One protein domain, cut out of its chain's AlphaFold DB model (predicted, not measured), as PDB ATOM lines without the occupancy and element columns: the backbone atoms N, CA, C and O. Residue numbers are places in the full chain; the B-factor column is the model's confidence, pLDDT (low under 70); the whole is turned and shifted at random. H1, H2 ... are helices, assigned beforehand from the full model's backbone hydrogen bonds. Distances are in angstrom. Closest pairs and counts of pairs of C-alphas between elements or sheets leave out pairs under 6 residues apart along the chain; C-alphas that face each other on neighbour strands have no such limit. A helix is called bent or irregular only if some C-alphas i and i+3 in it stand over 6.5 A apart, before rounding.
ATOM      1  N   ARG A   4     -45.484 -17.168 -21.406       83.25
ATOM      2  CA  ARG A   4     -44.894 -16.174 -20.501       83.25
ATOM      3  C   ARG A   4     -44.670 -16.719 -19.087       83.25
ATOM      4  O   ARG A   4     -43.655 -16.404 -18.468       83.25
ATOM      5  N   THR A   5     -45.589 -17.536 -18.576       86.12
ATOM      6  CA  THR A   5     -45.468 -18.163 -17.251       86.12
ATOM      7  C   THR A   5     -44.320 -19.170 -17.231       86.12
ATOM      8  O   THR A   5     -43.501 -19.134 -16.314       86.12
ATOM      9  N   ALA A   6     -44.188 -19.989 -18.279       89.75
ATOM     10  CA  ALA A   6     -43.107 -20.970 -18.388       89.75
ATOM     11  C   ALA A   6     -41.715 -20.308 -18.432       89.75
ATOM     12  O   ALA A   6     -40.769 -20.791 -17.806       89.75
ATOM     13  N   VAL A   7     -41.577 -19.166 -19.120       92.25
ATOM     14  CA  VAL A   7     -40.322 -18.389 -19.145       92.25
ATOM     15  C   VAL A   7     -39.946 -17.888 -17.747       92.25
ATOM     16  O   VAL A   7     -38.787 -18.000 -17.340       92.25
ATOM     17  N   VAL A   8     -40.916 -17.356 -16.998       93.62
ATOM     18  CA  VAL A   8     -40.706 -16.874 -15.624       93.62
ATOM     19  C   VAL A   8     -40.286 -18.013 -14.695       93.62
ATOM     20  O   VAL A   8     -39.329 -17.853 -13.938       93.62
ATOM     21  N   GLU A   9     -40.944 -19.169 -14.776       93.50
ATOM     22  CA  GLU A   9     -40.623 -20.348 -13.962       93.50
ATOM     23  C   GLU A   9     -39.217 -20.882 -14.241       93.50
ATOM     24  O   GLU A   9     -38.456 -21.132 -13.304       93.50
ATOM     25  N   ARG A  10     -38.828 -20.988 -15.520       95.12
ATOM     26  CA  ARG A  10     -37.465 -21.384 -15.906       95.12
ATOM     27  C   ARG A  10     -36.430 -20.395 -15.381       95.12
ATOM     28  O   ARG A  10     -35.397 -20.811 -14.865       95.12
ATOM     29  N   ALA A  11     -36.686 -19.091 -15.487       95.50
ATOM     30  CA  ALA A  11     -35.779 -18.075 -14.962       95.50
ATOM     31  C   ALA A  11     -35.631 -18.169 -13.435       95.50
ATOM     32  O   ALA A  11     -34.508 -18.147 -12.937       95.50
ATOM     33  N   GLU A  12     -36.735 -18.339 -12.703       95.69
ATOM     34  CA  GLU A  12     -36.715 -18.533 -11.251       95.69
ATOM     35  C   GLU A  12     -35.942 -19.804 -10.868       95.69
ATOM     36  O   GLU A  12     -35.081 -19.749  -9.991       95.69
ATOM     37  N   LEU A  13     -36.165 -20.925 -11.564       96.19
ATOM     38  CA  LEU A  13     -35.418 -22.167 -11.350       96.19
ATOM     39  C   LEU A  13     -33.912 -21.980 -11.577       96.19
ATOM     40  O   LEU A  13     -33.131 -22.361 -10.709       96.19
ATOM     41  N   ARG A  14     -33.503 -21.333 -12.676       96.00
ATOM     42  CA  ARG A  14     -32.085 -21.014 -12.935       96.00
ATOM     43  C   ARG A  14     -31.470 -20.191 -11.804       96.00
ATOM     44  O   ARG A  14     -30.338 -20.450 -11.413       96.00
ATOM     45  N   GLY A  15     -32.220 -19.240 -11.244       95.88
ATOM     46  CA  GLY A  15     -31.778 -18.454 -10.092       95.88
ATOM     47  C   GLY A  15     -31.528 -19.296  -8.838       95.88
ATOM     48  O   GLY A  15     -30.546 -19.065  -8.138       95.88
ATOM     49  N   ARG A  16     -32.382 -20.291  -8.569       96.06
ATOM     50  CA  ARG A  16     -32.201 -21.221  -7.438       96.06
ATOM     51  C   ARG A  16     -30.966 -22.103  -7.629       96.06
ATOM     52  O   ARG A  16     -30.095 -22.122  -6.765       96.06
ATOM     53  N   LEU A  17     -30.850 -22.724  -8.805       94.50
ATOM     54  CA  LEU A  17     -29.710 -23.571  -9.169       94.50
ATOM     55  C   LEU A  17     -28.385 -22.801  -9.139       94.50
ATOM     56  O   LEU A  17     -27.358 -23.346  -8.745       94.50
ATOM     57  N   ALA A  18     -28.396 -21.513  -9.498       93.44
ATOM     58  CA  ALA A  18     -27.209 -20.673  -9.402       93.44
ATOM     59  C   ALA A  18     -26.702 -20.552  -7.956       93.44
ATOM     60  O   ALA A  18     -25.497 -20.560  -7.739       93.44
ATOM     61  N   VAL A  19     -27.587 -20.472  -6.957       93.62
ATOM     62  CA  VAL A  19     -27.176 -20.438  -5.541       93.62
ATOM     63  C   VAL A  19     -26.577 -21.774  -5.111       93.62
ATOM     64  O   VAL A  19     -25.554 -21.791  -4.435       93.62
ATOM     65  N   GLU A  20     -27.176 -22.889  -5.522       91.94
ATOM     66  CA  GLU A  20     -26.666 -24.230  -5.207       91.94
ATOM     67  C   GLU A  20     -25.278 -24.467  -5.815       91.94
ATOM     68  O   GLU A  20     -24.368 -24.910  -5.117       91.94
ATOM     69  N   ALA A  21     -25.073 -24.067  -7.073       87.62
ATOM     70  CA  ALA A  21     -23.767 -24.126  -7.727       87.62
ATOM     71  C   ALA A  21     -22.711 -23.246  -7.031       87.62
ATOM     72  O   ALA A  21     -21.535 -23.597  -6.980       87.62
ATOM     73  N   LEU A  22     -23.113 -22.106  -6.462       85.50
ATOM     74  CA  LEU A  22     -22.198 -21.252  -5.699       85.50
ATOM     75  C   LEU A  22     -21.805 -21.850  -4.349       85.50
ATOM     76  O   LEU A  22     -20.726 -21.544  -3.854       85.50
ATOM     77  N   ARG A  23     -22.656 -22.688  -3.749       88.88
ATOM     78  CA  ARG A  23     -22.324 -23.398  -2.506       88.88
ATOM     79  C   ARG A  23     -21.316 -24.516  -2.740       88.88
ATOM     80  O   ARG A  23     -20.513 -24.774  -1.851       88.88
ATOM     81  N   SER A  24     -21.344 -25.155  -3.911       85.38
ATOM     82  CA  SER A  24     -20.389 -26.217  -4.248       85.38
ATOM     83  C   SER A  24     -19.010 -25.679  -4.636       85.38
ATOM     84  O   SER A  24     -18.006 -26.282  -4.265       85.38
ATOM     85  N   ASP A  25     -18.931 -24.535  -5.325       80.56
ATOM     86  CA  ASP A  25     -17.661 -23.850  -5.600       80.56
ATOM     87  C   ASP A  25     -17.830 -22.316  -5.609       80.56
ATOM     88  O   ASP A  25     -18.079 -21.711  -6.661       80.56
ATOM     89  N   PRO A  26     -17.647 -21.645  -4.453       73.62
ATOM     90  CA  PRO A  26     -17.804 -20.192  -4.332       73.62
ATOM     91  C   PRO A  26     -16.887 -19.374  -5.253       73.62
ATOM     92  O   PRO A  26     -17.167 -18.202  -5.524       73.62
ATOM     93  N   ARG A  27     -15.800 -19.978  -5.754       70.44
ATOM     94  CA  ARG A  27     -14.820 -19.328  -6.638       70.44
ATOM     95  C   ARG A  27     -15.329 -19.165  -8.070       70.44
ATOM     96  O   ARG A  27     -14.801 -18.340  -8.810       70.44
ATOM     97  N   ARG A  28     -16.380 -19.894  -8.462       78.12
ATOM     98  CA  ARG A  28     -16.979 -19.831  -9.809       78.12
ATOM     99  C   ARG A  28     -18.006 -18.720  -9.977       78.12
ATOM    100  O   ARG A  28     -18.728 -18.703 -10.965       78.12
ATOM    101  N   LEU A  29     -18.104 -17.782  -9.035       84.19
ATOM    102  CA  LEU A  29     -19.083 -16.703  -9.146       84.19
ATOM    103  C   LEU A  29     -18.827 -15.816 -10.374       84.19
ATOM    104  O   LEU A  29     -19.779 -15.424 -11.054       84.19
ATOM    105  N   ALA A  30     -17.561 -15.540 -10.690       83.56
ATOM    106  CA  ALA A  30     -17.194 -14.841 -11.915       83.56
ATOM    107  C   ALA A  30     -17.583 -15.666 -13.154       83.56
ATOM    108  O   ALA A  30     -17.296 -16.856 -13.238       83.56
ATOM    109  N   GLY A  31     -18.257 -15.030 -14.118       81.75
ATOM    110  CA  GLY A  31     -18.733 -15.683 -15.345       81.75
ATOM    111  C   GLY A  31     -20.110 -16.356 -15.243       81.75
ATOM    112  O   GLY A  31     -20.638 -16.803 -16.256       81.75
ATOM    113  N   THR A  32     -20.736 -16.380 -14.062       88.94
ATOM    114  CA  THR A  32     -22.123 -16.861 -13.896       88.94
ATOM    115  C   THR A  32     -23.129 -15.717 -13.955       88.94
ATOM    116  O   THR A  32     -22.809 -14.577 -13.620       88.94
ATOM    117  N   GLU A  33     -24.393 -16.014 -14.282       90.88
ATOM    118  CA  GLU A  33     -25.478 -15.018 -14.274       90.88
ATOM    119  C   GLU A  33     -25.652 -14.359 -12.889       90.88
ATOM    120  O   GLU A  33     -25.882 -13.151 -12.806       90.88
ATOM    121  N   ALA A  34     -25.441 -15.105 -11.796       91.06
ATOM    122  CA  ALA A  34     -25.461 -14.577 -10.427       91.06
ATOM    123  C   ALA A  34     -24.265 -13.652 -10.113       91.06
ATOM    124  O   ALA A  34     -24.380 -12.759  -9.272       91.06
ATOM    125  N   GLY A  35     -23.138 -13.801 -10.814       90.75
ATOM    126  CA  GLY A  35     -21.999 -12.884 -10.727       90.75
ATOM    127  C   GLY A  35     -22.259 -11.519 -11.370       90.75
ATOM    128  O   GLY A  35     -21.661 -10.519 -10.972       90.75
ATOM    129  N   THR A  36     -23.226 -11.435 -12.290       91.62
ATOM    130  CA  THR A  36     -23.492 -10.228 -13.100       91.62
ATOM    131  C   THR A  36     -24.272  -9.122 -12.378       91.62
ATOM    132  O   THR A  36     -24.729  -8.152 -12.998       91.62
ATOM    133  N   TRP A  37     -24.476  -9.219 -11.055       93.62
ATOM    134  CA  TRP A  37     -25.243  -8.204 -10.319       93.62
ATOM    135  C   TRP A  37     -24.669  -6.793 -10.514       93.62
ATOM    136  O   TRP A  37     -25.426  -5.848 -10.756       93.62
ATOM    137  N   PHE A  38     -23.341  -6.658 -10.430       93.81
ATOM    138  CA  PHE A  38     -22.631  -5.379 -10.542       93.81
ATOM    139  C   PHE A  38     -22.230  -4.997 -11.973       93.81
ATOM    140  O   PHE A  38     -21.737  -3.890 -12.176       93.81
ATOM    141  N   ASP A  39     -22.517  -5.848 -12.960       91.75
ATOM    142  CA  ASP A  39     -22.385  -5.518 -14.389       91.75
ATOM    143  C   ASP A  39     -23.535  -4.625 -14.857       91.75
ATOM    144  O   ASP A  39     -23.400  -3.814 -15.769       91.75
ATOM    145  N   ALA A  40     -24.685  -4.740 -14.196       90.25
ATOM    146  CA  ALA A  40     -25.817  -3.862 -14.422       90.25
ATOM    147  C   ALA A  40     -25.599  -2.503 -13.748       90.25
ATOM    148  O   ALA A  40     -25.248  -2.448 -12.569       90.25
ATOM    149  N   GLY A  41     -25.914  -1.411 -14.451       89.75
ATOM    150  CA  GLY A  41     -25.913  -0.057 -13.886       89.75
ATOM    151  C   GLY A  41     -26.889   0.128 -12.714       89.75
ATOM    152  O   GLY A  41     -27.812  -0.670 -12.502       89.75
ATOM    153  N   TRP A  42     -26.714   1.198 -11.937       90.38
ATOM    154  CA  TRP A  42     -27.410   1.403 -10.658       90.38
ATOM    155  C   TRP A  42     -28.936   1.374 -10.783       90.38
ATOM    156  O   TRP A  42     -29.601   0.773  -9.937       90.38
ATOM    157  N   LYS A  43     -29.492   1.937 -11.867       91.06
ATOM    158  CA  LYS A  43     -30.939   1.925 -12.135       91.06
ATOM    159  C   LYS A  43     -31.467   0.502 -12.272       91.06
ATOM    160  O   LYS A  43     -32.415   0.131 -11.586       91.06
ATOM    161  N   ARG A  44     -30.814  -0.324 -13.097       91.00
ATOM    162  CA  ARG A  44     -31.211  -1.724 -13.302       91.00
ATOM    163  C   ARG A  44     -31.078  -2.530 -12.012       91.00
ATOM    164  O   ARG A  44     -31.950  -3.344 -11.730       91.00
ATOM    165  N   ARG A  45     -30.072  -2.263 -11.169       92.69
ATOM    166  CA  ARG A  45     -29.951  -2.900  -9.839       92.69
ATOM    167  C   ARG A  45     -31.113  -2.541  -8.904       92.69
ATOM    168  O   ARG A  45     -31.603  -3.412  -8.188       92.69
ATOM    169  N   ILE A  46     -31.579  -1.290  -8.910       91.19
ATOM    170  CA  ILE A  46     -32.769  -0.879  -8.141       91.19
ATOM    171  C   ILE A  46     -34.022  -1.569  -8.685       91.19
ATOM    172  O   ILE A  46     -34.773  -2.160  -7.909       91.19
ATOM    173  N   VAL A  47     -34.204  -1.562 -10.007       90.94
ATOM    174  CA  VAL A  47     -35.333  -2.217 -10.681       90.94
ATOM    175  C   VAL A  47     -35.366  -3.713 -10.359       90.94
ATOM    176  O   VAL A  47     -36.394  -4.203  -9.906       90.94
ATOM    177  N   ARG A  48     -34.234  -4.425 -10.463       92.50
ATOM    178  CA  ARG A  48     -34.106  -5.839 -10.060       92.50
ATOM    179  C   ARG A  48     -34.610  -6.074  -8.633       92.50
ATOM    180  O   ARG A  48     -35.380  -6.999  -8.397       92.50
ATOM    181  N   ARG A  49     -34.232  -5.215  -7.675       87.62
ATOM    182  CA  ARG A  49     -34.662  -5.336  -6.265       87.62
ATOM    183  C   ARG A  49     -36.151  -5.094  -6.052       87.62
ATOM    184  O   ARG A  49     -36.730  -5.732  -5.170       87.62
ATOM    185  N   ALA A  50     -36.727  -4.147  -6.786       89.69
ATOM    186  CA  ALA A  50     -38.142  -3.816  -6.693       89.69
ATOM    187  C   ALA A  50     -38.993  -4.913  -7.348       89.69
ATOM    188  O   ALA A  50     -39.852  -5.500  -6.693       89.69
ATOM    189  N   LEU A  51     -38.685  -5.262  -8.602       89.94
ATOM    190  CA  LEU A  51     -39.470  -6.208  -9.395       89.94
ATOM    191  C   LEU A  51     -39.385  -7.647  -8.877       89.94
ATOM    192  O   LEU A  51     -40.359  -8.384  -8.997       89.94
ATOM    193  N   ALA A  52     -38.286  -8.046  -8.224       85.75
ATOM    194  CA  ALA A  52     -38.185  -9.364  -7.588       85.75
ATOM    195  C   ALA A  52     -39.223  -9.590  -6.465       85.75
ATOM    196  O   ALA A  52     -39.401 -10.719  -6.016       85.75
ATOM    197  N   ARG A  53     -39.901  -8.532  -5.992       85.81
ATOM    198  CA  ARG A  53     -40.969  -8.612  -4.981       85.81
ATOM    199  C   ARG A  53     -42.379  -8.685  -5.578       85.81
ATOM    200  O   ARG A  53     -43.310  -8.955  -4.830       85.81
ATOM    201  N   LEU A  54     -42.547  -8.446  -6.881       86.31
ATOM    202  CA  LEU A  54     -43.860  -8.510  -7.533       86.31
ATOM    203  C   LEU A  54     -44.416  -9.945  -7.559       86.31
ATOM    204  O   LEU A  54     -43.631 -10.893  -7.438       86.31
ATOM    205  N   PRO A  55     -45.731 -10.136  -7.760       84.88
ATOM    206  CA  PRO A  55     -46.307 -11.446  -8.063       84.88
ATOM    207  C   PRO A  55     -45.633 -12.088  -9.280       84.88
ATOM    208  O   PRO A  55     -45.275 -11.384 -10.227       84.88
ATOM    209  N   ARG A  56     -45.471 -13.421  -9.276       84.62
ATOM    210  CA  ARG A  56     -44.776 -14.164 -10.349       84.62
ATOM    211  C   ARG A  56     -45.288 -13.806 -11.748       84.62
ATOM    212  O   ARG A  56     -44.477 -13.548 -12.628       84.62
ATOM    213  N   SER A  57     -46.606 -13.698 -11.925       84.06
ATOM    214  CA  SER A  57     -47.261 -13.371 -13.202       84.06
ATOM    215  C   SER A  57     -46.824 -12.035 -13.820       84.06
ATOM    216  O   SER A  57     -46.910 -11.860 -15.035       84.06
ATOM    217  N   LEU A  58     -46.327 -11.098 -13.008       84.50
ATOM    218  CA  LEU A  58     -45.931  -9.756 -13.437       84.50
ATOM    219  C   LEU A  58     -44.410  -9.587 -13.572       84.50
ATOM    220  O   LEU A  58     -43.953  -8.526 -13.997       84.50
ATOM    221  N   ARG A  59     -43.606 -10.601 -13.220       89.81
ATOM    222  CA  ARG A  59     -42.139 -10.493 -13.246       89.81
ATOM    223  C   ARG A  59     -41.592 -10.630 -14.670       89.81
ATOM    224  O   ARG A  59     -41.880 -11.617 -15.342       89.81
ATOM    225  N   PRO A  60     -40.726  -9.710 -15.124       91.25
ATOM    226  CA  PRO A  60     -39.840  -9.976 -16.253       91.25
ATOM    227  C   PRO A  60     -38.837 -11.093 -15.922       91.25
ATOM    228  O   PRO A  60     -38.478 -11.266 -14.756       91.25
ATOM    229  N   SER A  61     -38.318 -11.788 -16.940       91.69
ATOM    230  CA  SER A  61     -37.362 -12.903 -16.781       91.69
ATOM    231  C   SER A  61     -36.141 -12.553 -15.905       91.69
ATOM    232  O   SER A  61     -35.829 -13.283 -14.968       91.69
ATOM    233  N   ASP A  62     -35.520 -11.379 -16.104       91.94
ATOM    234  CA  ASP A  62     -34.392 -10.899 -15.271       91.94
ATOM    235  C   ASP A  62     -34.787 -10.786 -13.787       91.94
ATOM    236  O   ASP A  62     -34.047 -11.210 -12.903       91.94
ATOM    237  N   ALA A  63     -35.977 -10.259 -13.487       92.25
ATOM    238  CA  ALA A  63     -36.462 -10.148 -12.113       92.25
ATOM    239  C   ALA A  63     -36.845 -11.512 -11.517       92.25
ATOM    240  O   ALA A  63     -36.669 -11.717 -10.316       92.25
ATOM    241  N   ALA A  64     -37.349 -12.436 -12.339       94.50
ATOM    242  CA  ALA A  64     -37.672 -13.801 -11.936       94.50
ATOM    243  C   ALA A  64     -36.414 -14.591 -11.546       94.50
ATOM    244  O   ALA A  64     -36.406 -15.217 -10.487       94.50
ATOM    245  N   PHE A  65     -35.326 -14.465 -12.315       95.62
ATOM    246  CA  PHE A  65     -34.018 -15.014 -11.949       95.62
ATOM    247  C   PHE A  65     -33.573 -14.533 -10.562       95.62
ATOM    248  O   PHE A  65     -33.325 -15.340  -9.668       95.62
ATOM    249  N   TRP A  66     -33.563 -13.217 -10.330       94.88
ATOM    250  CA  TRP A  66     -33.155 -12.661  -9.033       94.88
ATOM    251  C   TRP A  66     -34.126 -12.976  -7.891       94.88
ATOM    252  O   TRP A  66     -33.703 -13.021  -6.734       94.88
ATOM    253  N   ALA A  67     -35.405 -13.216  -8.185       94.44
ATOM    254  CA  ALA A  67     -36.353 -13.724  -7.201       94.44
ATOM    255  C   ALA A  67     -36.027 -15.172  -6.793       94.44
ATOM    256  O   ALA A  67     -36.078 -15.472  -5.602       94.44
ATOM    257  N   GLY A  68     -35.621 -16.023  -7.742       95.50
ATOM    258  CA  GLY A  68     -35.143 -17.384  -7.481       95.50
ATOM    259  C   GLY A  68     -33.849 -17.412  -6.664       95.50
ATOM    260  O   GLY A  68     -33.761 -18.117  -5.661       95.50
ATOM    261  N   VAL A  69     -32.878 -16.561  -7.016       95.12
ATOM    262  CA  VAL A  69     -31.659 -16.377  -6.206       95.12
ATOM    263  C   VAL A  69     -32.039 -15.979  -4.777       95.12
ATOM    264  O   VAL A  69     -31.572 -16.577  -3.813       95.12
ATOM    265  N   ARG A  70     -32.922 -14.986  -4.619       94.25
ATOM    266  CA  ARG A  70     -33.330 -14.476  -3.304       94.25
ATOM    267  C   ARG A  70     -34.099 -15.494  -2.460       94.25
ATOM    268  O   ARG A  70     -34.000 -15.421  -1.239       94.25
ATOM    269  N   SER A  71     -34.893 -16.372  -3.069       94.88
ATOM    270  CA  SER A  71     -35.672 -17.371  -2.328       94.88
ATOM    271  C   SER A  71     -34.813 -18.509  -1.778       94.88
ATOM    272  O   SER A  71     -35.210 -19.126  -0.797       94.88
ATOM    273  N   THR A  72     -33.641 -18.756  -2.374       96.19
ATOM    274  CA  THR A  72     -32.740 -19.863  -1.998       96.19
ATOM    275  C   THR A  72     -31.520 -19.391  -1.207       96.19
ATOM    276  O   THR A  72     -31.023 -20.105  -0.334       96.19
ATOM    277  N   ALA A  73     -31.020 -18.186  -1.496       94.50
ATOM    278  CA  ALA A  73     -29.862 -17.615  -0.823       94.50
ATOM    279  C   ALA A  73     -30.164 -17.268   0.641       94.50
ATOM    280  O   ALA A  73     -31.156 -16.614   0.967       94.50
ATOM    281  N   SER A  74     -29.231 -17.612   1.523       94.25
ATOM    282  CA  SER A  74     -29.167 -17.079   2.878       94.25
ATOM    283  C   SER A  74     -28.999 -15.554   2.857       94.25
ATOM    284  O   SER A  74     -28.604 -14.935   1.861       94.25
ATOM    285  N   ARG A  75     -29.242 -14.907   4.004       92.19
ATOM    286  CA  ARG A  75     -29.025 -13.456   4.148       92.19
ATOM    287  C   ARG A  75     -27.579 -13.052   3.839       92.19
ATOM    288  O   ARG A  75     -27.368 -11.972   3.280       92.19
ATOM    289  N   ALA A  76     -26.607 -13.892   4.196       90.75
ATOM    290  CA  ALA A  76     -25.189 -13.651   3.950       90.75
ATOM    291  C   ALA A  76     -24.855 -13.746   2.452       90.75
ATOM    292  O   ALA A  76     -24.303 -12.795   1.898       90.75
ATOM    293  N   GLU A  77     -25.290 -14.812   1.776       92.00
ATOM    294  CA  GLU A  77     -25.098 -15.004   0.328       92.00
ATOM    295  C   GLU A  77     -25.755 -13.876  -0.479       92.00
ATOM    296  O   GLU A  77     -25.128 -13.260  -1.341       92.00
ATOM    297  N   TRP A  78     -26.995 -13.509  -0.141       92.12
ATOM    298  CA  TRP A  78     -27.686 -12.405  -0.807       92.12
ATOM    299  C   TRP A  78     -26.964 -11.062  -0.631       92.12
ATOM    300  O   TRP A  78     -26.901 -10.243  -1.558       92.12
ATOM    301  N   ARG A  79     -26.409 -10.805   0.561       91.94
ATOM    302  CA  ARG A  79     -25.588  -9.614   0.821       91.94
ATOM    303  C   ARG A  79     -24.299  -9.642   0.001       91.94
ATOM    304  O   ARG A  79     -24.018  -8.634  -0.649       91.94
ATOM    305  N   ARG A  80     -23.581 -10.768  -0.022       91.06
ATOM    306  CA  ARG A  80     -22.363 -10.965  -0.824       91.06
ATOM    307  C   ARG A  80     -22.609 -10.651  -2.299       91.06
ATOM    308  O   ARG A  80     -21.872  -9.868  -2.889       91.06
ATOM    309  N   LEU A  81     -23.700 -11.176  -2.859       91.56
ATOM    310  CA  LEU A  81     -24.062 -10.980  -4.265       91.56
ATOM    311  C   LEU A  81     -24.489  -9.543  -4.585       91.56
ATOM    312  O   LEU A  81     -24.148  -9.013  -5.638       91.56
ATOM    313  N   THR A  82     -25.260  -8.904  -3.699       91.94
ATOM    314  CA  THR A  82     -26.002  -7.688  -4.078       91.94
ATOM    315  C   THR A  82     -25.578  -6.404  -3.376       91.94
ATOM    316  O   THR A  82     -26.038  -5.323  -3.768       91.94
ATOM    317  N   ARG A  83     -24.768  -6.484  -2.313       91.31
ATOM    318  CA  ARG A  83     -24.381  -5.346  -1.455       91.31
ATOM    319  C   ARG A  83     -22.873  -5.234  -1.238       91.31
ATOM    320  O   ARG A  83     -22.382  -4.107  -1.237       91.31
ATOM    321  N   SER A  84     -22.174  -6.353  -1.078       93.56
ATOM    322  CA  SER A  84     -20.733  -6.393  -0.809       93.56
ATOM    323  C   SER A  84     -19.948  -6.037  -2.064       93.56
ATOM    324  O   SER A  84     -19.890  -6.811  -3.017       93.56
TER     325      SER A  84
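This is residues 4 to 84 of the 339 residues of the protein "Polysaccharide deacetylase family protein" of Actinobacteria bacterium (UniProt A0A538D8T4). One long helix, H1, runs along one side of the domain and makes most of its longest axis, and five shorter helices are gathered on one side of it. H5 packs slantwise on H1 and forms the middle of the domain, with H4 on the side of H5 away from H1; H3 stands nearly square to H1 and has H6 next to it, while the short H2 is a turn just beyond the end of H1. The printed part has 81 residues with six named helices, H1 to H6 in chain order, and no named strand; its class is all helix, and the helix packing is mostly crossed. It is compact, with a radius of gyration of the C-alphas of 11.9 A, and rounded, spanning 33 by 25 by 22 A.

H1, residues 4 to 24, touches H5, residues 61 to 72, with 36 pairs of C-alphas within 8 A; the closest C-alphas are those of Glu 12 and Gly 68, 4.2 A apart. They run the same way at a steep tilt of 44 degrees. With residues 62 to 66 alone, H5 touches H4, residues 42 to 51; their closest C-alphas, of Arg 48 and Ala 63, are 5.3 A apart. The tilt there is 69 degrees, steep but only just short of perpendicular. With residues 15 to 19 alone, H1 touches H3, residues 33 to 38, about perpendicular at 87 degrees; the C-alphas of Ala 18 and Ala 34 come closest, at 6.4 A. H3 touches H6, residues 75 to 82, closest at the C-alphas of Trp 37 and Thr 82, 6.3 A. H2, residues 26 to 29, is close to H1 but not clearly touching, with the C-alphas of Leu 22 and Leu 29 closest at 6.5 A. H1 and H4 are apart. Every O i to N i+4 pair is within hydrogen-bond range in H1, H4, H5 and H6; H3 has 0 of 2, beside 1 of 3 O i to N i+3 pairs, and H2 is too short for an O i to N i+4 pair.

H1 begins at C-alpha 4, (-44.894, -16.174, -20.501), and is 31.1 A long to C-alpha 24. H5 measures 17.0 A, H4 14.3 A, H3 10.7 A, H6 10.5 A and H2 6.1 A. H3 is irregular, with C-alphas 35 and 38 7.5 A apart. H6 ends at C-alpha 82, (-26.002, -7.688, -4.078).

The C-alphas farthest apart are those of Arg 27 and Ser 57, 33.6 A. The printed part has no cut; the link from H4 to H5 is short, and the other links are tight. Mean pLDDT of the printed part is 90.3, and no printed residue is under 70.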